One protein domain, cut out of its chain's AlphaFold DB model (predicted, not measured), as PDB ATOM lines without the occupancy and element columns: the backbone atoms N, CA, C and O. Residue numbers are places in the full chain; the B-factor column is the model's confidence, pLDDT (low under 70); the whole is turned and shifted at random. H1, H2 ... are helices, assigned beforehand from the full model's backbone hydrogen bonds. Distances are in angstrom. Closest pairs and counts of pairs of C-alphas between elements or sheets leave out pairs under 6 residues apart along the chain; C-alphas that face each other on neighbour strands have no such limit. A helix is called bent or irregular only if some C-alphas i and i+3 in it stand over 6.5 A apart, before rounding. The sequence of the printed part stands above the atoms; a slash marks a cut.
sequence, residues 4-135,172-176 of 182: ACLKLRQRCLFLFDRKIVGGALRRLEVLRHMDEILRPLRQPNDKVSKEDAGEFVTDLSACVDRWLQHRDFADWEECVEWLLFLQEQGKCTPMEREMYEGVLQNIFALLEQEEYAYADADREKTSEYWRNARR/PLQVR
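AT A GLANCE: This is residues 4 to 135 and 172 to 176 of the 182 residues of an uncharacterized protein of Trypanosoma congolense (strain IL3000) (UniProt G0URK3). Four helices, H3 to H6, make an up-and-down bundle, each touching the next and H6 touching H3, so that they form a four-cornered ring; H1 lies side by side with H5 at the edge of this bundle, and the bent helix H7 turns a corner past H1. A long link, residues 42 to 54, reaches away at the opposite end from H7. The printed part has 137 residues with seven named helices, H1 to H7 in chain order, and no named strand: the class is all helix. It is compact, with a radius of gyration of the C-alphas of 15.4 A, and spans 48 by 37 by 31 A.

HOW THE PARTS SIT: H1, residues 4 to 16, touches H5, residues 73 to 89, at a shallow tilt of 3 degrees, opposite ways; their closest C-alphas, of Phe 16 and Glu 77, are 6.1 A apart. H2, residues 21 to 24, is close to H5 but not clearly touching: the closest C-alphas, of Gly 22 and Phe 73, are 6.3 A apart. H3, residues 28 to 41, and H4, residues 55 to 70, form a helical hairpin at a shallow tilt of 22 degrees, with the closest C-alphas, of Leu 41 and Ser 61, 5.9 A apart. H4 and H5 form the next hairpin, at 20 degrees, with the closest C-alphas, of Trp 67 and Asp 75, 5.0 A apart. H5, the hub, touches 3 helices; with H6, residues 94 to 110, it forms a hairpin at a steep tilt of 40 degrees, with C-alphas 83 and 100 closest at 6.1 A. H6 touches H3 at 5 degrees, opposite ways, with C-alphas 37 and 103 closest at 6.1 A, while H4 and H6 are apart. H7, residues 112 to 135, was assigned as one helix by its hydrogen bonds but is bent: C-alphas 121 and 124 are 8.7 A apart, and its arms H7a, residues 112 to 121, and H7b, residues 124 to 135, are about perpendicular at 89 degrees. H1 only just touches H7a, with 3 pairs of C-alphas within 8 A, the closest those of Phe 14 and Glu 115 at 6.1 A. Every O i to N i+4 pair is within hydrogen-bond range in H4, H6, H7a and H7b, against 6 of 9 in H1, 8 of 10 in H3 and 12 of 13 in H5; H2 is too short for such a pair.

IN THESE COORDINATES: H1 begins at C-alpha 4 (-17.850, -32.368, 26.770) and is irregular, with C-alphas 11 and 14 7.2 A apart; H3 is irregular too, with C-alphas 37 and 40 7.0 A apart. H4 is 23.1 A long, H5 24.4 A and H6 24.3 A. H7b ends at C-alpha 135 (-1.059, -38.492, 24.620).

THE WHOLE: The C-alphas of Lys 47 and Glu 124 are farthest apart, at 48.5 A. Residues 136 to 171 are not printed, and C-alphas 135 and 172 are 26.3 A apart across the cut. The link from H3 to H4 is long, with 13 residues. The mean pLDDT of the printed part is 75.5; 43 residues are under 70, among them 43 to 58, 120 to 135 and 172 to 176.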
ATOM      1  N   ALA A   4     -16.572 -31.681  26.931       68.25
ATOM      2  CA  ALA A   4     -17.850 -32.368  26.770       68.25
ATOM      3  C   ALA A   4     -17.789 -33.459  25.685       68.25
ATOM      4  O   ALA A   4     -18.238 -34.576  25.929       68.25
ATOM      5  N   CYS A   5     -17.162 -33.180  24.535       70.31
ATOM      6  CA  CYS A   5     -16.980 -34.165  23.460       70.31
ATOM      7  C   CYS A   5     -16.098 -35.334  23.916       70.31
ATOM      8  O   CYS A   5     -16.410 -36.495  23.665       70.31
ATOM      9  N   LEU A   6     -15.032 -35.040  24.670       68.19
ATOM     10  CA  LEU A   6     -14.171 -36.066  25.261       68.19
ATOM     11  C   LEU A   6     -14.939 -36.994  26.208       68.19
ATOM     12  O   LEU A   6     -14.788 -38.210  26.126       68.19
ATOM     13  N   LYS A   7     -15.768 -36.433  27.096       70.19
ATOM     14  CA  LYS A   7     -16.599 -37.219  28.021       70.19
ATOM     15  C   LYS A   7     -17.633 -38.069  27.284       70.19
ATOM     16  O   LYS A   7     -17.841 -39.221  27.657       70.19
ATOM     17  N   LEU A   8     -18.247 -37.524  26.235       75.62
ATOM     18  CA  LEU A   8     -19.200 -38.264  25.413       75.62
ATOM     19  C   LEU A   8     -18.526 -39.461  24.734       75.62
ATOM     20  O   LEU A   8     -18.999 -40.585  24.873       75.62
ATOM     21  N   ARG A   9     -17.367 -39.257  24.095       76.06
ATOM     22  CA  ARG A   9     -16.613 -40.363  23.487       76.06
ATOM     23  C   ARG A   9     -16.163 -41.410  24.498       76.06
ATOM     24  O   ARG A   9     -16.244 -42.598  24.209       76.06
ATOM     25  N   GLN A  10     -15.719 -40.982  25.683       71.88
ATOM     26  CA  GLN A  10     -15.388 -41.882  26.793       71.88
ATOM     27  C   GLN A  10     -16.534 -42.822  27.124       71.88
ATOM     28  O   GLN A  10     -16.314 -44.024  27.269       71.88
ATOM     29  N   ARG A  11     -17.744 -42.276  27.187       75.25
ATOM     30  CA  ARG A  11     -18.945 -43.051  27.456       75.25
ATOM     31  C   ARG A  11     -19.335 -43.959  26.290       75.25
ATOM     32  O   ARG A  11     -19.772 -45.072  26.528       75.25
ATOM     33  N   CYS A  12     -19.134 -43.537  25.043       82.00
ATOM     34  CA  CYS A  12     -19.503 -44.335  23.871       82.00
ATOM     35  C   CYS A  12     -18.572 -45.517  23.566       82.00
ATOM     36  O   CYS A  12     -18.896 -46.291  22.670       82.00
ATOM     37  N   LEU A  13     -17.438 -45.699  24.255       76.44
ATOM     38  CA  LEU A  13     -16.490 -46.759  23.878       76.44
ATOM     39  C   LEU A  13     -17.089 -48.160  23.871       76.44
ATOM     40  O   LEU A  13     -16.763 -48.952  22.989       76.44
ATOM     41  N   PHE A  14     -17.959 -48.463  24.830       77.81
ATOM     42  CA  PHE A  14     -18.554 -49.791  24.917       77.81
ATOM     43  C   PHE A  14     -19.424 -50.112  23.695       77.81
ATOM     44  O   PHE A  14     -19.559 -51.282  23.349       77.81
ATOM     45  N   LEU A  15     -19.957 -49.097  22.996       85.88
ATOM     46  CA  LEU A  15     -20.752 -49.269  21.772       85.88
ATOM     47  C   LEU A  15     -19.956 -49.935  20.644       85.88
ATOM     48  O   LEU A  15     -20.552 -50.538  19.754       85.88
ATOM     49  N   PHE A  16     -18.625 -49.870  20.710       80.38
ATOM     50  CA  PHE A  16     -17.710 -50.513  19.770       80.38
ATOM     51  C   PHE A  16     -17.296 -51.925  20.208       80.38
ATOM     52  O   PHE A  16     -16.578 -52.608  19.481       80.38
ATOM     53  N   ASP A  17     -17.729 -52.413  21.375       78.75
ATOM     54  CA  ASP A  17     -17.395 -53.769  21.806       78.75
ATOM     55  C   ASP A  17     -18.219 -54.803  21.026       78.75
ATOM     56  O   ASP A  17     -19.394 -55.071  21.294       78.75
ATOM     57  N   ARG A  18     -17.571 -55.444  20.051       79.25
ATOM     58  CA  ARG A  18     -18.208 -56.459  19.207       79.25
ATOM     59  C   ARG A  18     -18.701 -57.685  19.979       79.25
ATOM     60  O   ARG A  18     -19.602 -58.373  19.499       79.25
ATOM     61  N   LYS A  19     -18.111 -58.014  21.129       77.62
ATOM     62  CA  LYS A  19     -18.529 -59.185  21.911       77.62
ATOM     63  C   LYS A  19     -19.784 -58.868  22.711       77.62
ATOM     64  O   LYS A  19     -20.736 -59.640  22.652       77.62
ATOM     65  N   ILE A  20     -19.782 -57.745  23.420       82.00
ATOM     66  CA  ILE A  20     -20.878 -57.322  24.290       82.00
ATOM     67  C   ILE A  20     -22.006 -56.725  23.444       82.00
ATOM     68  O   ILE A  20     -23.080 -57.317  23.331       82.00
ATOM     69  N   VAL A  21     -21.751 -55.604  22.767       86.25
ATOM     70  CA  VAL A  21     -22.773 -54.888  21.990       86.25
ATOM     71  C   VAL A  21     -23.105 -55.631  20.707       86.25
ATOM     72  O   VAL A  21     -24.276 -55.803  20.383       86.25
ATOM     73  N   GLY A  22     -22.110 -56.188  20.016       86.06
ATOM     74  CA  GLY A  22     -22.387 -57.038  18.852       86.06
ATOM     75  C   GLY A  22     -23.168 -58.312  19.204       86.06
ATOM     76  O   GLY A  22     -23.922 -58.814  18.371       86.06
ATOM     77  N   GLY A  23     -23.044 -58.822  20.434       87.81
ATOM     78  CA  GLY A  23     -23.895 -59.891  20.961       87.81
ATOM     79  C   GLY A  23     -25.325 -59.414  21.227       87.81
ATOM     80  O   GLY A  23     -26.282 -60.047  20.775       87.81
ATOM     81  N   ALA A  24     -25.475 -58.267  21.891       91.50
ATOM     82  CA  ALA A  24     -26.766 -57.647  22.174       91.50
ATOM     83  C   ALA A  24     -27.567 -57.351  20.899       91.50
ATOM     84  O   ALA A  24     -28.751 -57.683  20.835       91.50
ATOM     85  N   LEU A  25     -26.905 -56.821  19.867       92.12
ATOM     86  CA  LEU A  25     -27.469 -56.509  18.552       92.12
ATOM     87  C   LEU A  25     -27.868 -57.746  17.735       92.12
ATOM     88  O   LEU A  25     -28.410 -57.604  16.651       92.12
ATOM     89  N   ARG A  26     -27.637 -58.972  18.212       91.81
ATOM     90  CA  ARG A  26     -28.205 -60.183  17.586       91.81
ATOM     91  C   ARG A  26     -29.565 -60.559  18.161       91.81
ATOM     92  O   ARG A  26     -30.263 -61.388  17.577       91.81
ATOM     93  N   ARG A  27     -29.955 -59.985  19.304       94.75
ATOM     94  CA  ARG A  27     -31.270 -60.222  19.907       94.75
ATOM     95  C   ARG A  27     -32.322 -59.454  19.118       94.75
ATOM     96  O   ARG A  27     -32.222 -58.240  18.954       94.75
ATOM     97  N   LEU A  28     -33.353 -60.159  18.657       93.25
ATOM     98  CA  LEU A  28     -34.398 -59.589  17.802       93.25
ATOM     99  C   LEU A  28     -35.138 -58.422  18.469       93.25
ATOM    100  O   LEU A  28     -35.466 -57.437  17.814       93.25
ATOM    101  N   GLU A  29     -35.361 -58.511  19.780       94.88
ATOM    102  CA  GLU A  29     -35.953 -57.429  20.566       94.88
ATOM    103  C   GLU A  29     -35.085 -56.165  20.548       94.88
ATOM    104  O   GLU A  29     -35.601 -55.083  20.294       94.88
ATOM    105  N   VAL A  30     -33.768 -56.294  20.731       94.50
ATOM    106  CA  VAL A  30     -32.829 -55.165  20.708       94.50
ATOM    107  C   VAL A  30     -32.751 -54.570  19.313       94.50
ATOM    108  O   VAL A  30     -32.838 -53.357  19.174       94.50
ATOM    109  N   LEU A  31     -32.661 -55.408  18.277       92.81
ATOM    110  CA  LEU A  31     -32.653 -54.951  16.886       92.81
ATOM    111  C   LEU A  31     -33.888 -54.123  16.548       92.81
ATOM    112  O   LEU A  31     -33.761 -53.051  15.966       92.81
ATOM    113  N   ARG A  32     -35.079 -54.578  16.952       93.56
ATOM    114  CA  ARG A  32     -36.320 -53.850  16.678       93.56
ATOM    115  C   ARG A  32     -36.328 -52.467  17.333       93.56
ATOM    116  O   ARG A  32     -36.695 -51.497  16.679       93.56
ATOM    117  N   HIS A  33     -35.912 -52.370  18.596       95.56
ATOM    118  CA  HIS A  33     -35.821 -51.073  19.270       95.56
ATOM    119  C   HIS A  33     -34.722 -50.202  18.653       95.56
ATOM    120  O   HIS A  33     -34.926 -49.008  18.463       95.56
ATOM    121  N   MET A  34     -33.587 -50.787  18.263       94.62
ATOM    122  CA  MET A  34     -32.512 -50.050  17.597       94.62
ATOM    123  C   MET A  34     -32.976 -49.453  16.264       94.62
ATOM    124  O   MET A  34     -32.672 -48.305  15.955       94.62
ATOM    125  N   ASP A  35     -33.783 -50.190  15.501       93.12
ATOM    126  CA  ASP A  35     -34.375 -49.688  14.262       93.12
ATOM    127  C   ASP A  35     -35.293 -48.506  14.498       93.12
ATOM    128  O   ASP A  35     -35.296 -47.565  13.713       93.12
ATOM    129  N   GLU A  36     -36.095 -48.560  15.557       93.50
ATOM    130  CA  GLU A  36     -36.978 -47.464  15.949       93.50
ATOM    131  C   GLU A  36     -36.180 -46.231  16.369       93.50
ATOM    132  O   GLU A  36     -36.542 -45.125  15.975       93.50
ATOM    133  N   ILE A  37     -35.073 -46.430  17.088       94.75
ATOM    134  CA  ILE A  37     -34.172 -45.365  17.532       94.75
ATOM    135  C   ILE A  37     -33.461 -44.696  16.350       94.75
ATOM    136  O   ILE A  37     -33.350 -43.474  16.327       94.75
ATOM    137  N   LEU A  38     -32.994 -45.469  15.363       92.94
ATOM    138  CA  LEU A  38     -32.262 -44.940  14.204       92.94
ATOM    139  C   LEU A  38     -33.183 -44.431  13.087       92.94
ATOM    140  O   LEU A  38     -32.751 -43.644  12.246       92.94
ATOM    141  N   ARG A  39     -34.459 -44.835  13.067       88.75
ATOM    142  CA  ARG A  39     -35.439 -44.434  12.041       88.75
ATOM    143  C   ARG A  39     -35.518 -42.921  11.790       88.75
ATOM    144  O   ARG A  39     -35.603 -42.567  10.617       88.75
ATOM    145  N   PRO A  40     -35.487 -42.035  12.806       87.81
ATOM    146  CA  PRO A  40     -35.550 -40.589  12.599       87.81
ATOM    147  C   PRO A  40     -34.352 -40.020  11.832       87.81
ATOM    148  O   PRO A  40     -34.473 -38.965  11.222       87.81
ATOM    149  N   LEU A  41     -33.212 -40.719  11.839       86.75
ATOM    150  CA  LEU A  41     -32.003 -40.304  11.123       86.75
ATOM    151  C   LEU A  41     -32.073 -40.584   9.621       86.75
ATOM    152  O   LEU A  41     -31.225 -40.111   8.867       86.75
ATOM    153  N   ARG A  42     -33.070 -41.359   9.177       82.75
ATOM    154  CA  ARG A  42     -33.313 -41.581   7.755       82.75
ATOM    155  C   ARG A  42     -33.929 -40.318   7.175       82.75
ATOM    156  O   ARG A  42     -35.053 -39.959   7.528       82.75
ATOM    157  N   GLN A  43     -33.231 -39.664   6.254       68.62
ATOM    158  CA  GLN A  43     -33.866 -38.601   5.488       68.62
ATOM    159  C   GLN A  43     -34.848 -39.215   4.477       68.62
ATOM    160  O   GLN A  43     -34.491 -40.149   3.756       68.62
ATOM    161  N   PRO A  44     -36.094 -38.720   4.381       55.38
ATOM    162  CA  PRO A  44     -36.967 -39.092   3.283       55.38
ATOM    163  C   PRO A  44     -36.378 -38.519   1.989       55.38
ATOM    164  O   PRO A  44     -36.244 -37.305   1.855       55.38
ATOM    165  N   ASN A  45     -36.070 -39.398   1.035       50.66
ATOM    166  CA  ASN A  45     -35.471 -39.083  -0.270       50.66
ATOM    167  C   ASN A  45     -36.202 -38.012  -1.109       50.66
ATOM    168  O   ASN A  45     -35.696 -37.638  -2.163       50.66
ATOM    169  N   ASP A  46     -37.364 -37.506  -0.683       42.94
ATOM    170  CA  ASP A  46     -38.271 -36.800  -1.584       42.94
ATOM    171  C   ASP A  46     -38.392 -35.280  -1.422       42.94
ATOM    172  O   ASP A  46     -38.915 -34.664  -2.348       42.94
ATOM    173  N   LYS A  47     -37.976 -34.617  -0.328       42.09
ATOM    174  CA  LYS A  47     -38.349 -33.184  -0.149       42.09
ATOM    175  C   LYS A  47     -37.394 -32.264   0.615       42.09
ATOM    176  O   LYS A  47     -37.831 -31.207   1.063       42.09
ATOM    177  N   VAL A  48     -36.112 -32.586   0.743       44.91
ATOM    178  CA  VAL A  48     -35.135 -31.581   1.197       44.91
ATOM    179  C   VAL A  48     -34.302 -31.185  -0.009       44.91
ATOM    180  O   VAL A  48     -33.668 -32.034  -0.635       44.91
ATOM    181  N   SER A  49     -34.384 -29.909  -0.392       41.44
ATOM    182  CA  SER A  49     -33.513 -29.337  -1.414       41.44
ATOM    183  C   SER A  49     -32.076 -29.727  -1.072       41.44
ATOM    184  O   SER A  49     -31.611 -29.445   0.033       41.44
ATOM    185  N   LYS A  50     -31.381 -30.396  -1.999       46.72
ATOM    186  CA  LYS A  50     -29.970 -30.807  -1.846       46.72
ATOM    187  C   LYS A  50     -29.023 -29.632  -1.553       46.72
ATOM    188  O   LYS A  50     -27.846 -29.854  -1.313       46.72
ATOM    189  N   GLU A  51     -29.528 -28.405  -1.604       46.56
ATOM    190  CA  GLU A  51     -28.789 -27.177  -1.341       46.56
ATOM    191  C   GLU A  51     -28.659 -26.850   0.160       46.56
ATOM    192  O   GLU A  51     -27.707 -26.162   0.516       46.56
ATOM    193  N   ASP A  52     -29.519 -27.389   1.044       48.31
ATOM    194  CA  ASP A  52     -29.505 -27.068   2.491       48.31
ATOM    195  C   ASP A  52     -29.120 -28.244   3.410       48.31
ATOM    196  O   ASP A  52     -28.711 -28.034   4.554       48.31
ATOM    197  N   ALA A  53     -29.223 -29.491   2.938       52.50
ATOM    198  CA  ALA A  53     -28.736 -30.647   3.687       52.50
ATOM    199  C   ALA A  53     -27.218 -30.758   3.498       52.50
ATOM    200  O   ALA A  53     -26.743 -31.101   2.416       52.50
ATOM    201  N   GLY A  54     -26.445 -30.453   4.542       57.78
ATOM    202  CA  GLY A  54     -24.991 -30.592   4.494       57.78
ATOM    203  C   GLY A  54     -24.580 -32.020   4.116       57.78
ATOM    204  O   GLY A  54     -25.147 -32.979   4.632       57.78
ATOM    205  N   GLU A  55     -23.562 -32.151   3.263       58.34
ATOM    206  CA  GLU A  55     -22.983 -33.413   2.749       58.34
ATOM    207  C   GLU A  55     -22.775 -34.502   3.830       58.34
ATOM    208  O   GLU A  55     -22.926 -35.696   3.582       58.34
ATOM    209  N   PHE A  56     -22.521 -34.101   5.076       59.12
ATOM    210  CA  PHE A  56     -22.330 -35.014   6.208       59.12
ATOM    211  C   PHE A  56     -23.622 -35.664   6.730       59.12
ATOM    212  O   PHE A  56     -23.587 -36.759   7.286       59.12
ATOM    213  N   VAL A  57     -24.771 -35.001   6.582       63.53
ATOM    214  CA  VAL A  57     -26.072 -35.535   7.018       63.53
ATOM    215  C   VAL A  57     -26.550 -36.613   6.044       63.53
ATOM    216  O   VAL A  57     -27.135 -37.618   6.457       63.53
ATOM    217  N   THR A  58     -26.234 -36.450   4.757       66.12
ATOM    218  CA  THR A  58     -26.493 -37.469   3.735       66.12
ATOM    219  C   THR A  58     -25.684 -38.750   3.968       66.12
ATOM    220  O   THR A  58     -26.216 -39.841   3.755       66.12
ATOM    221  N   ASP A  59     -24.462 -38.644   4.501       72.38
ATOM    222  CA  ASP A  59     -23.616 -39.805   4.807       72.38
ATOM    223  C   ASP A  59     -24.146 -40.639   5.987       72.38
ATOM    224  O   ASP A  59     -24.197 -41.870   5.899       72.38
ATOM    225  N   LEU A  60     -24.615 -39.992   7.065       81.19
ATOM    226  CA  LEU A  60     -25.224 -40.694   8.205       81.19
ATOM    227  C   LEU A  60     -26.496 -41.443   7.786       81.19
ATOM    228  O   LEU A  60     -26.663 -42.607   8.147       81.19
ATOM    229  N   SER A  61     -27.371 -40.814   6.994       84.38
ATOM    230  CA  SER A  61     -28.593 -41.471   6.507       84.38
ATOM    231  C   SER A  61     -28.264 -42.713   5.673       84.38
ATOM    232  O   SER A  61     -28.870 -43.767   5.867       84.38
ATOM    233  N   ALA A  62     -27.271 -42.620   4.781       79.31
ATOM    234  CA  ALA A  62     -26.826 -43.753   3.975       79.31
ATOM    235  C   ALA A  62     -26.219 -44.876   4.835       79.31
ATOM    236  O   ALA A  62     -26.426 -46.055   4.549       79.31
ATOM    237  N   CYS A  63     -25.480 -44.525   5.889       80.44
ATOM    238  CA  CYS A  63     -24.931 -45.485   6.840       80.44
ATOM    239  C   CYS A  63     -26.041 -46.229   7.602       80.44
ATOM    240  O   CYS A  63     -26.046 -47.461   7.656       80.44
ATOM    241  N   VAL A  64     -27.047 -45.495   8.084       88.56
ATOM    242  CA  VAL A  64     -28.226 -46.071   8.746       88.56
ATOM    243  C   VAL A  64     -28.986 -47.000   7.801       88.56
ATOM    244  O   VAL A  64     -29.379 -48.092   8.204       88.56
ATOM    245  N   ASP A  65     -29.159 -46.622   6.534       88.06
ATOM    246  CA  ASP A  65     -29.810 -47.483   5.546       88.06
ATOM    247  C   ASP A  65     -29.057 -48.804   5.333       88.06
ATOM    248  O   ASP A  65     -29.694 -49.859   5.283       88.06
ATOM    249  N   ARG A  66     -27.717 -48.775   5.259       84.62
ATOM    250  CA  ARG A  66     -26.902 -50.000   5.164       84.62
ATOM    251  C   ARG A  66     -27.043 -50.871   6.405       84.62
ATOM    252  O   ARG A  66     -27.328 -52.061   6.271       84.62
ATOM    253  N   TRP A  67     -26.955 -50.276   7.595       86.38
ATOM    254  CA  TRP A  67     -27.183 -50.989   8.853       86.38
ATOM    255  C   TRP A  67     -28.548 -51.688   8.863       86.38
ATOM    256  O   TRP A  67     -28.637 -52.868   9.198       86.38
ATOM    257  N   LEU A  68     -29.609 -50.991   8.444       88.69
ATOM    258  CA  LEU A  68     -30.966 -51.541   8.417       88.69
ATOM    259  C   LEU A  68     -31.125 -52.718   7.441       88.69
ATOM    260  O   LEU A  68     -31.962 -53.597   7.668       88.69
ATOM    261  N   GLN A  69     -30.335 -52.742   6.369       87.38
ATOM    262  CA  GLN A  69     -30.364 -53.792   5.352       87.38
ATOM    263  C   GLN A  69     -29.507 -55.000   5.733       87.38
ATOM    264  O   GLN A  69     -29.977 -56.132   5.638       87.38
ATOM    265  N   HIS A  70     -28.263 -54.773   6.155       85.50
ATOM    266  CA  HIS A  70     -27.267 -55.838   6.298       85.50
ATOM    267  C   HIS A  70     -27.091 -56.325   7.731       85.50
ATOM    268  O   HIS A  70     -26.759 -57.491   7.934       85.50
ATOM    269  N   ARG A  71     -27.356 -55.473   8.732       85.94
ATOM    270  CA  ARG A  71     -27.144 -55.789  10.158       85.94
ATOM    271  C   ARG A  71     -25.698 -56.139  10.491       85.94
ATOM    272  O   ARG A  71     -25.427 -56.829  11.477       85.94
ATOM    273  N   ASP A  72     -24.767 -55.640   9.686       81.25
ATOM    274  CA  ASP A  72     -23.351 -55.830   9.923       81.25
ATOM    275  C   ASP A  72     -22.874 -54.894  11.027       81.25
ATOM    276  O   ASP A  72     -23.142 -53.695  11.031       81.25
ATOM    277  N   PHE A  73     -22.112 -55.444  11.971       81.12
ATOM    278  CA  PHE A  73     -21.582 -54.663  13.090       81.12
ATOM    279  C   PHE A  73     -20.698 -53.495  12.621       81.12
ATOM    280  O   PHE A  73     -20.650 -52.469  13.282       81.12
ATOM    281  N   ALA A  74     -20.057 -53.618  11.458       77.44
ATOM    282  CA  ALA A  74     -19.263 -52.537  10.883       77.44
ATOM    283  C   ALA A  74     -20.116 -51.327  10.465       77.44
ATOM    284  O   ALA A  74     -19.693 -50.193  10.672       77.44
ATOM    285  N   ASP A  75     -21.323 -51.555   9.933       79.75
ATOM    286  CA  ASP A  75     -22.259 -50.468   9.626       79.75
ATOM    287  C   ASP A  75     -22.748 -49.796  10.922       79.75
ATOM    288  O   ASP A  75     -22.928 -48.582  10.970       79.75
ATOM    289  N   TRP A  76     -22.915 -50.573  12.000       86.12
ATOM    290  CA  TRP A  76     -23.215 -50.036  13.329       86.12
ATOM    291  C   TRP A  76     -22.091 -49.140  13.863       86.12
ATOM    292  O   TRP A  76     -22.355 -48.017  14.295       86.12
ATOM    293  N   GLU A  77     -20.842 -49.607  13.812       81.44
ATOM    294  CA  GLU A  77     -19.678 -48.828  14.249       81.44
ATOM    295  C   GLU A  77     -19.584 -47.508  13.476       81.44
ATOM    296  O   GLU A  77     -19.366 -46.449  14.065       81.44
ATOM    297  N   GLU A  78     -19.825 -47.555  12.166       79.12
ATOM    298  CA  GLU A  78     -19.837 -46.368  11.321       79.12
ATOM    299  C   GLU A  78     -20.991 -45.407  11.678       79.12
ATOM    300  O   GLU A  78     -20.768 -44.199  11.761       79.12
ATOM    301  N   CYS A  79     -22.193 -45.914  11.982       84.44
ATOM    302  CA  CYS A  79     -23.317 -45.084  12.438       84.44
ATOM    303  C   CYS A  79     -22.969 -44.318  13.723       84.44
ATOM    304  O   CYS A  79     -23.228 -43.117  13.829       84.44
ATOM    305  N   VAL A  80     -22.379 -45.006  14.706       87.88
ATOM    306  CA  VAL A  80     -22.000 -44.401  15.992       87.88
ATOM    307  C   VAL A  80     -20.893 -43.359  15.801       87.88
ATOM    308  O   VAL A  80     -20.969 -42.277  16.387       87.88
ATOM    309  N   GLU A  81     -19.900 -43.632  14.954       81.69
ATOM    310  CA  GLU A  81     -18.843 -42.665  14.626       81.69
ATOM    311  C   GLU A  81     -19.412 -41.406  13.961       81.69
ATOM    312  O   GLU A  81     -19.049 -40.293  14.348       81.69
ATOM    313  N   TRP A  82     -20.352 -41.547  13.022       82.25
ATOM    314  CA  TRP A  82     -21.013 -40.398  12.399       82.25
ATOM    315  C   TRP A  82     -21.811 -39.566  13.402       82.25
ATOM    316  O   TRP A  82     -21.697 -38.338  13.402       82.25
ATOM    317  N   LEU A  83     -22.563 -40.214  14.295       85.88
ATOM    318  CA  LEU A  83     -23.315 -39.530  15.350       85.88
ATOM    319  C   LEU A  83     -22.406 -38.693  16.256       85.88
ATOM    320  O   LEU A  83     -22.763 -37.568  16.610       85.88
ATOM    321  N   LEU A  84     -21.230 -39.216  16.607       82.56
ATOM    322  CA  LEU A  84     -20.241 -38.505  17.419       82.56
ATOM    323  C   LEU A  84     -19.556 -37.382  16.635       82.56
ATOM    324  O   LEU A  84     -19.423 -36.262  17.129       82.56
ATOM    325  N   PHE A  85     -19.153 -37.662  15.398       77.00
ATOM    326  CA  PHE A  85     -18.468 -36.707  14.533       77.00
ATOM    327  C   PHE A  85     -19.314 -35.458  14.261       77.00
ATOM    328  O   PHE A  85     -18.816 -34.335  14.354       77.00
ATOM    329  N   LEU A  86     -20.599 -35.639  13.956       77.62
ATOM    330  CA  LEU A  86     -21.518 -34.540  13.660       77.62
ATOM    331  C   LEU A  86     -21.677 -33.585  14.854       77.62
ATOM    332  O   LEU A  86     -21.661 -32.363  14.686       77.62
ATOM    333  N   GLN A  87     -21.726 -34.125  16.071       76.88
ATOM    334  CA  GLN A  87     -21.796 -33.325  17.298       76.88
ATOM    335  C   GLN A  87     -20.509 -32.522  17.551       76.88
ATOM    336  O   GLN A  87     -20.568 -31.401  18.059       76.88
ATOM    337  N   GLU A  88     -19.351 -33.046  17.149       75.12
ATOM    338  CA  GLU A  88     -18.043 -32.415  17.361       75.12
ATOM    339  C   GLU A  88     -17.698 -31.314  16.362       75.12
ATOM    340  O   GLU A  88     -17.062 -30.325  16.728       75.12
ATOM    341  N   GLN A  89     -18.091 -31.478  15.099       68.06
ATOM    342  CA  GLN A  89     -17.730 -30.542  14.030       68.06
ATOM    343  C   GLN A  89     -18.462 -29.202  14.133       68.06
ATOM    344  O   GLN A  89     -18.103 -28.251  13.441       68.06
ATOM    345  N   GLY A  90     -19.507 -29.113  14.963       62.25
ATOM    346  CA  GLY A  90     -20.281 -27.886  15.153       62.25
ATOM    347  C   GLY A  90     -21.020 -27.409  13.896       62.25
ATOM    348  O   GLY A  90     -21.545 -26.301  13.903       62.25
ATOM    349  N   LYS A  91     -21.069 -28.230  12.838       65.06
ATOM    350  CA  LYS A  91     -21.733 -27.937  11.555       65.06
ATOM    351  C   LYS A  91     -23.222 -28.292  11.548       65.06
ATOM    352  O   LYS A  91     -23.893 -28.044  10.555       65.06
ATOM    353  N   CYS A  92     -23.723 -28.872  12.634       68.81
ATOM    354  CA  CYS A  92     -25.131 -29.201  12.801       68.81
ATOM    355  C   CYS A  92     -25.911 -28.003  13.330       68.81
ATOM    356  O   CYS A  92     -25.448 -27.281  14.222       68.81
ATOM    357  N   THR A  93     -27.129 -27.851  12.831       80.38
ATOM    358  CA  THR A  93     -28.130 -26.980  13.439       80.38
ATOM    359  C   THR A  93     -28.425 -27.433  14.879       80.38
ATOM    360  O   THR A  93     -28.219 -28.604  15.222       80.38
ATOM    361  N   PRO A  94     -28.922 -26.542  15.756       79.69
ATOM    362  CA  PRO A  94     -29.307 -26.921  17.117       79.69
ATOM    363  C   PRO A  94     -30.311 -28.082  17.163       79.69
ATOM    364  O   PRO A  94     -30.170 -28.969  17.997       79.69
ATOM    365  N   MET A  95     -31.263 -28.111  16.225       81.81
ATOM    366  CA  MET A  95     -32.272 -29.167  16.118       81.81
ATOM    367  C   MET A  95     -31.656 -30.521  15.740       81.81
ATOM    368  O   MET A  95     -32.003 -31.544  16.321       81.81
ATOM    369  N   GLU A  96     -30.715 -30.546  14.795       82.81
ATOM    370  CA  GLU A  96     -29.997 -31.777  14.444       82.81
ATOM    371  C   GLU A  96     -29.137 -32.272  15.603       82.81
ATOM    372  O   GLU A  96     -29.105 -33.468  15.878       82.81
ATOM    373  N   ARG A  97     -28.466 -31.360  16.317       81.38
ATOM    374  CA  ARG A  97     -27.685 -31.722  17.501       81.38
ATOM    375  C   ARG A  97     -28.566 -32.364  18.569       81.38
ATOM    376  O   ARG A  97     -28.212 -33.430  19.058       81.38
ATOM    377  N   GLU A  98     -29.708 -31.758  18.882       86.25
ATOM    378  CA  GLU A  98     -30.680 -32.306  19.835       86.25
ATOM    379  C   GLU A  98     -31.185 -33.689  19.394       86.25
ATOM    380  O   GLU A  98     -31.273 -34.610  20.205       86.25
ATOM    381  N   MET A  99     -31.435 -33.876  18.096       88.19
ATOM    382  CA  MET A  99     -31.812 -35.174  17.539       88.19
ATOM    383  C   MET A  99     -30.705 -36.225  17.711       88.19
ATOM    384  O   MET A  99     -30.984 -37.328  18.178       88.19
ATOM    385  N   TYR A 100     -29.452 -35.911  17.362       87.00
ATOM    386  CA  TYR A 100     -28.329 -36.848  17.497       87.00
ATOM    387  C   TYR A 100     -28.027 -37.181  18.962       87.00
ATOM    388  O   TYR A 100     -27.769 -38.340  19.291       87.00
ATOM    389  N   GLU A 101     -28.106 -36.188  19.849       87.50
ATOM    390  CA  GLU A 101     -27.990 -36.382  21.294       87.50
ATOM    391  C   GLU A 101     -29.114 -37.285  21.819       87.50
ATOM    392  O   GLU A 101     -28.840 -38.239  22.549       87.50
ATOM    393  N   GLY A 102     -30.360 -37.046  21.401       90.88
ATOM    394  CA  GLY A 102     -31.512 -37.873  21.761       90.88
ATOM    395  C   GLY A 102     -31.376 -39.319  21.280       90.88
ATOM    396  O   GLY A 102     -31.670 -40.254  22.028       90.88
ATOM    397  N   VAL A 103     -30.858 -39.533  20.068       93.19
ATOM    398  CA  VAL A 103     -30.563 -40.882  19.564       93.19
ATOM    399  C   VAL A 103     -29.514 -41.578  20.426       93.19
ATOM    400  O   VAL A 103     -29.751 -42.705  20.860       93.19
ATOM    401  N   LEU A 104     -28.389 -40.924  20.730       91.25
ATOM    402  CA  LEU A 104     -27.361 -41.519  21.591       91.25
ATOM    403  C   LEU A 104     -27.901 -41.841  22.989       91.25
ATOM    404  O   LEU A 104     -27.603 -42.904  23.524       91.25
ATOM    405  N   GLN A 105     -28.724 -40.967  23.573       91.06
ATOM    406  CA  GLN A 105     -29.362 -41.222  24.869       91.06
ATOM    407  C   GLN A 105     -30.260 -42.460  24.839       91.06
ATOM    408  O   GLN A 105     -30.192 -43.283  25.752       91.06
ATOM    409  N   ASN A 106     -31.045 -42.634  23.776       94.88
ATOM    410  CA  ASN A 106     -31.881 -43.820  23.613       94.88
ATOM    411  C   ASN A 106     -31.048 -45.094  23.410       94.88
ATOM    412  O   ASN A 106     -31.398 -46.141  23.949       94.88
ATOM    413  N   ILE A 107     -29.927 -45.008  22.683       94.31
ATOM    414  CA  ILE A 107     -28.973 -46.119  22.540       94.31
ATOM    415  C   ILE A 107     -28.414 -46.518  23.911       94.31
ATOM    416  O   ILE A 107     -28.408 -47.703  24.239       94.31
ATOM    417  N   PHE A 108     -27.988 -45.547  24.726       90.25
ATOM    418  CA  PHE A 108     -27.499 -45.816  26.081       90.25
ATOM    419  C   PHE A 108     -28.568 -46.474  26.953       90.25
ATOM    420  O   PHE A 108     -28.276 -47.450  27.630       90.25
ATOM    421  N   ALA A 109     -29.805 -45.977  26.910       92.56
ATOM    422  CA  ALA A 109     -30.901 -46.551  27.687       92.56
ATOM    423  C   ALA A 109     -31.212 -48.000  27.273       92.56
ATOM    424  O   ALA A 109     -31.490 -48.842  28.123       92.56
ATOM    425  N   LEU A 110     -31.140 -48.309  25.976       95.19
ATOM    426  CA  LEU A 110     -31.372 -49.662  25.469       95.19
ATOM    427  C   LEU A 110     -30.247 -50.639  25.847       95.19
ATOM    428  O   LEU A 110     -30.514 -51.826  26.025       95.19
ATOM    429  N   LEU A 111     -29.007 -50.149  25.943       90.94
ATOM    430  CA  LEU A 111     -27.801 -50.950  26.170       90.94
ATOM    431  C   LEU A 111     -27.188 -50.741  27.566       90.94
ATOM    432  O   LEU A 111     -25.987 -50.929  27.756       90.94
ATOM    433  N   GLU A 112     -27.990 -50.340  28.555       90.12
ATOM    434  CA  GLU A 112     -27.516 -50.055  29.919       90.12
ATOM    435  C   GLU A 112     -26.849 -51.284  30.563       90.12
ATOM    436  O   GLU A 112     -25.827 -51.178  31.245       90.12
ATOM    437  N   GLN A 113     -27.395 -52.478  30.311       85.94
ATOM    438  CA  GLN A 113     -26.837 -53.729  30.832       85.94
ATOM    439  C   GLN A 113     -25.467 -54.030  30.216       85.94
ATOM    440  O   GLN A 113     -24.550 -54.465  30.912       85.94
ATOM    441  N   GLU A 114     -25.315 -53.772  28.919       86.12
ATOM    442  CA  GLU A 114     -24.058 -53.907  28.191       86.12
ATOM    443  C   GLU A 114     -23.020 -52.875  28.647       86.12
ATOM    444  O   GLU A 114     -21.854 -53.232  28.819       86.12
ATOM    445  N   GLU A 115     -23.433 -51.627  28.893       82.12
ATOM    446  CA  GLU A 115     -22.580 -50.574  29.463       82.12
ATOM    447  C   GLU A 115     -22.038 -51.010  30.832       82.12
ATOM    448  O   GLU A 115     -20.831 -50.925  31.083       82.12
ATOM    449  N   TYR A 116     -22.905 -51.550  31.696       76.50
ATOM    450  CA  TYR A 116     -22.512 -52.056  33.011       76.50
ATOM    451  C   TYR A 116     -21.536 -53.235  32.912       76.50
ATOM    452  O   TYR A 116     -20.492 -53.235  33.566       76.50
ATOM    453  N   ALA A 117     -21.840 -54.220  32.060       71.81
ATOM    454  CA  ALA A 117     -20.982 -55.383  31.849       71.81
ATOM    455  C   ALA A 117     -19.603 -54.994  31.287       71.81
ATOM    456  O   ALA A 117     -18.585 -55.545  31.705       71.81
ATOM    457  N   TYR A 118     -19.552 -54.019  30.376       72.06
ATOM    458  CA  TYR A 118     -18.300 -53.485  29.842       72.06
ATOM    459  C   TYR A 118     -17.479 -52.764  30.920       72.06
ATOM    460  O   TYR A 118     -16.272 -52.983  31.041       72.06
ATOM    461  N   ALA A 119     -18.130 -51.934  31.741       70.44
ATOM    462  CA  ALA A 119     -17.472 -51.183  32.807       70.44
ATOM    463  C   ALA A 119     -16.866 -52.086  33.896       70.44
ATOM    464  O   ALA A 119     -15.836 -51.728  34.475       70.44
ATOM    465  N   ASP A 120     -17.491 -53.233  34.167       65.56
ATOM    466  CA  ASP A 120     -16.967 -54.253  35.078       65.56
ATOM    467  C   ASP A 120     -15.774 -55.006  34.461       65.56
ATOM    468  O   ASP A 120     -14.745 -55.198  35.109       65.56
ATOM    469  N   ALA A 121     -15.868 -55.357  33.175       61.22
ATOM    470  CA  ALA A 121     -14.870 -56.176  32.493       61.22
ATOM    471  C   ALA A 121     -13.572 -55.437  32.110       61.22
ATOM    472  O   ALA A 121     -12.531 -56.090  31.983       61.22
ATOM    473  N   ASP A 122     -13.613 -54.117  31.880       64.38
ATOM    474  CA  ASP A 122     -12.528 -53.441  31.145       64.38
ATOM    475  C   ASP A 122     -12.036 -52.102  31.716       64.38
ATOM    476  O   ASP A 122     -11.282 -51.380  31.061       64.38
ATOM    477  N   ARG A 123     -12.373 -51.782  32.973       57.88
ATOM    478  CA  ARG A 123     -12.041 -50.493  33.620       57.88
ATOM    479  C   ARG A 123     -10.567 -50.071  33.472       57.88
ATOM    480  O   ARG A 123     -10.285 -48.893  33.236       57.88
ATOM    481  N   GLU A 124      -9.626 -51.005  33.605       57.38
ATOM    482  CA  GLU A 124      -8.188 -50.717  33.510       57.38
ATOM    483  C   GLU A 124      -7.722 -50.491  32.062       57.38
ATOM    484  O   GLU A 124      -7.026 -49.507  31.795       57.38
ATOM    485  N   LYS A 125      -8.176 -51.314  31.101       60.28
ATOM    486  CA  LYS A 125      -7.808 -51.139  29.684       60.28
ATOM    487  C   LYS A 125      -8.464 -49.909  29.074       60.28
ATOM    488  O   LYS A 125      -7.807 -49.187  28.327       60.28
ATOM    489  N   THR A 126      -9.710 -49.603  29.442       60.00
ATOM    490  CA  THR A 126     -10.369 -48.347  29.071       60.00
ATOM    491  C   THR A 126      -9.547 -47.149  29.556       60.00
ATOM    492  O   THR A 126      -9.308 -46.206  28.799       60.00
ATOM    493  N   SER A 127      -9.045 -47.183  30.796       59.59
ATOM    494  CA  SER A 127      -8.188 -46.114  31.320       59.59
ATOM    495  C   SER A 127      -6.853 -46.003  30.578       59.59
ATOM    496  O   SER A 127      -6.371 -44.884  30.379       59.59
ATOM    497  N   GLU A 128      -6.230 -47.122  30.210       58.16
ATOM    498  CA  GLU A 128      -4.974 -47.128  29.460       58.16
ATOM    499  C   GLU A 128      -5.164 -46.605  28.032       58.16
ATOM    500  O   GLU A 128      -4.423 -45.717  27.603       58.16
ATOM    501  N   TYR A 129      -6.208 -47.069  27.342       60.34
ATOM    502  CA  TYR A 129      -6.618 -46.569  26.033       60.34
ATOM    503  C   TYR A 129      -6.778 -45.048  26.057       60.34
ATOM    504  O   TYR A 129      -6.149 -44.348  25.265       60.34
ATOM    505  N   TRP A 130      -7.530 -44.505  27.021       56.06
ATOM    506  CA  TRP A 130      -7.744 -43.060  27.115       56.06
ATOM    507  C   TRP A 130      -6.474 -42.280  27.445       56.06
ATOM    508  O   TRP A 130      -6.305 -41.157  26.969       56.06
ATOM    509  N   ARG A 131      -5.556 -42.863  28.220       60.22
ATOM    510  CA  ARG A 131      -4.242 -42.264  28.490       60.22
ATOM    511  C   ARG A 131      -3.379 -42.211  27.229       60.22
ATOM    512  O   ARG A 131      -2.645 -41.244  27.043       60.22
ATOM    513  N   ASN A 132      -3.456 -43.232  26.378       58.34
ATOM    514  CA  ASN A 132      -2.718 -43.296  25.115       58.34
ATOM    515  C   ASN A 132      -3.338 -42.366  24.066       58.34
ATOM    516  O   ASN A 132      -2.631 -41.541  23.497       58.34
ATOM    517  N   ALA A 133      -4.661 -42.406  23.894       56.47
ATOM    518  CA  ALA A 133      -5.393 -41.516  22.997       56.47
ATOM    519  C   ALA A 133      -5.152 -40.035  23.341       56.47
ATOM    520  O   ALA A 133      -4.847 -39.241  22.456       56.47
ATOM    521  N   ARG A 134      -5.193 -39.663  24.632       60.62
ATOM    522  CA  ARG A 134      -4.882 -38.290  25.073       60.62
ATOM    523  C   ARG A 134      -3.442 -37.873  24.783       60.62
ATOM    524  O   ARG A 134      -3.238 -36.729  24.402       60.62
ATOM    525  N   ARG A 135      -2.464 -38.771  24.962       58.25
ATOM    526  CA  ARG A 135      -1.059 -38.492  24.620       58.25
ATOM    527  C   ARG A 135      -0.903 -38.216  23.128       58.25
ATOM    528  O   ARG A 135      -0.422 -37.153  22.774       58.25
ATOM    529  N   PRO A 172     -13.387 -54.054   9.073       37.34
ATOM    530  CA  PRO A 172     -13.261 -54.407   7.656       37.34
ATOM    531  C   PRO A 172     -12.367 -53.427   6.889       37.34
ATOM    532  O   PRO A 172     -12.325 -52.236   7.196       37.34
ATOM    533  N   LEU A 173     -11.665 -53.913   5.860       38.31
ATOM    534  CA  LEU A 173     -10.727 -53.104   5.070       38.31
ATOM    535  C   LEU A 173     -11.369 -51.840   4.476       38.31
ATOM    536  O   LEU A 173     -10.697 -50.820   4.431       38.31
ATOM    537  N   GLN A 174     -12.657 -51.860   4.111       36.50
ATOM    538  CA  GLN A 174     -13.339 -50.665   3.596       36.50
ATOM    539  C   GLN A 174     -13.501 -49.544   4.644       36.50
ATOM    540  O   GLN A 174     -13.473 -48.375   4.280       36.50
ATOM    541  N   VAL A 175     -13.586 -49.881   5.937       38.22
ATOM    542  CA  VAL A 175     -13.677 -48.919   7.060       38.22
ATOM    543  C   VAL A 175     -12.282 -48.580   7.623       38.22
ATOM    544  O   VAL A 175     -12.093 -47.589   8.324       38.22
ATOM    545  N   ARG A 176     -11.247 -49.352   7.252       38.81
ATOM    546  CA  ARG A 176      -9.836 -49.112   7.616       38.81
ATOM    547  C   ARG A 176      -9.163 -47.946   6.876       38.81
ATOM    548  O   ARG A 176      -7.994 -47.675   7.138       38.81
TER     549      ARG A 176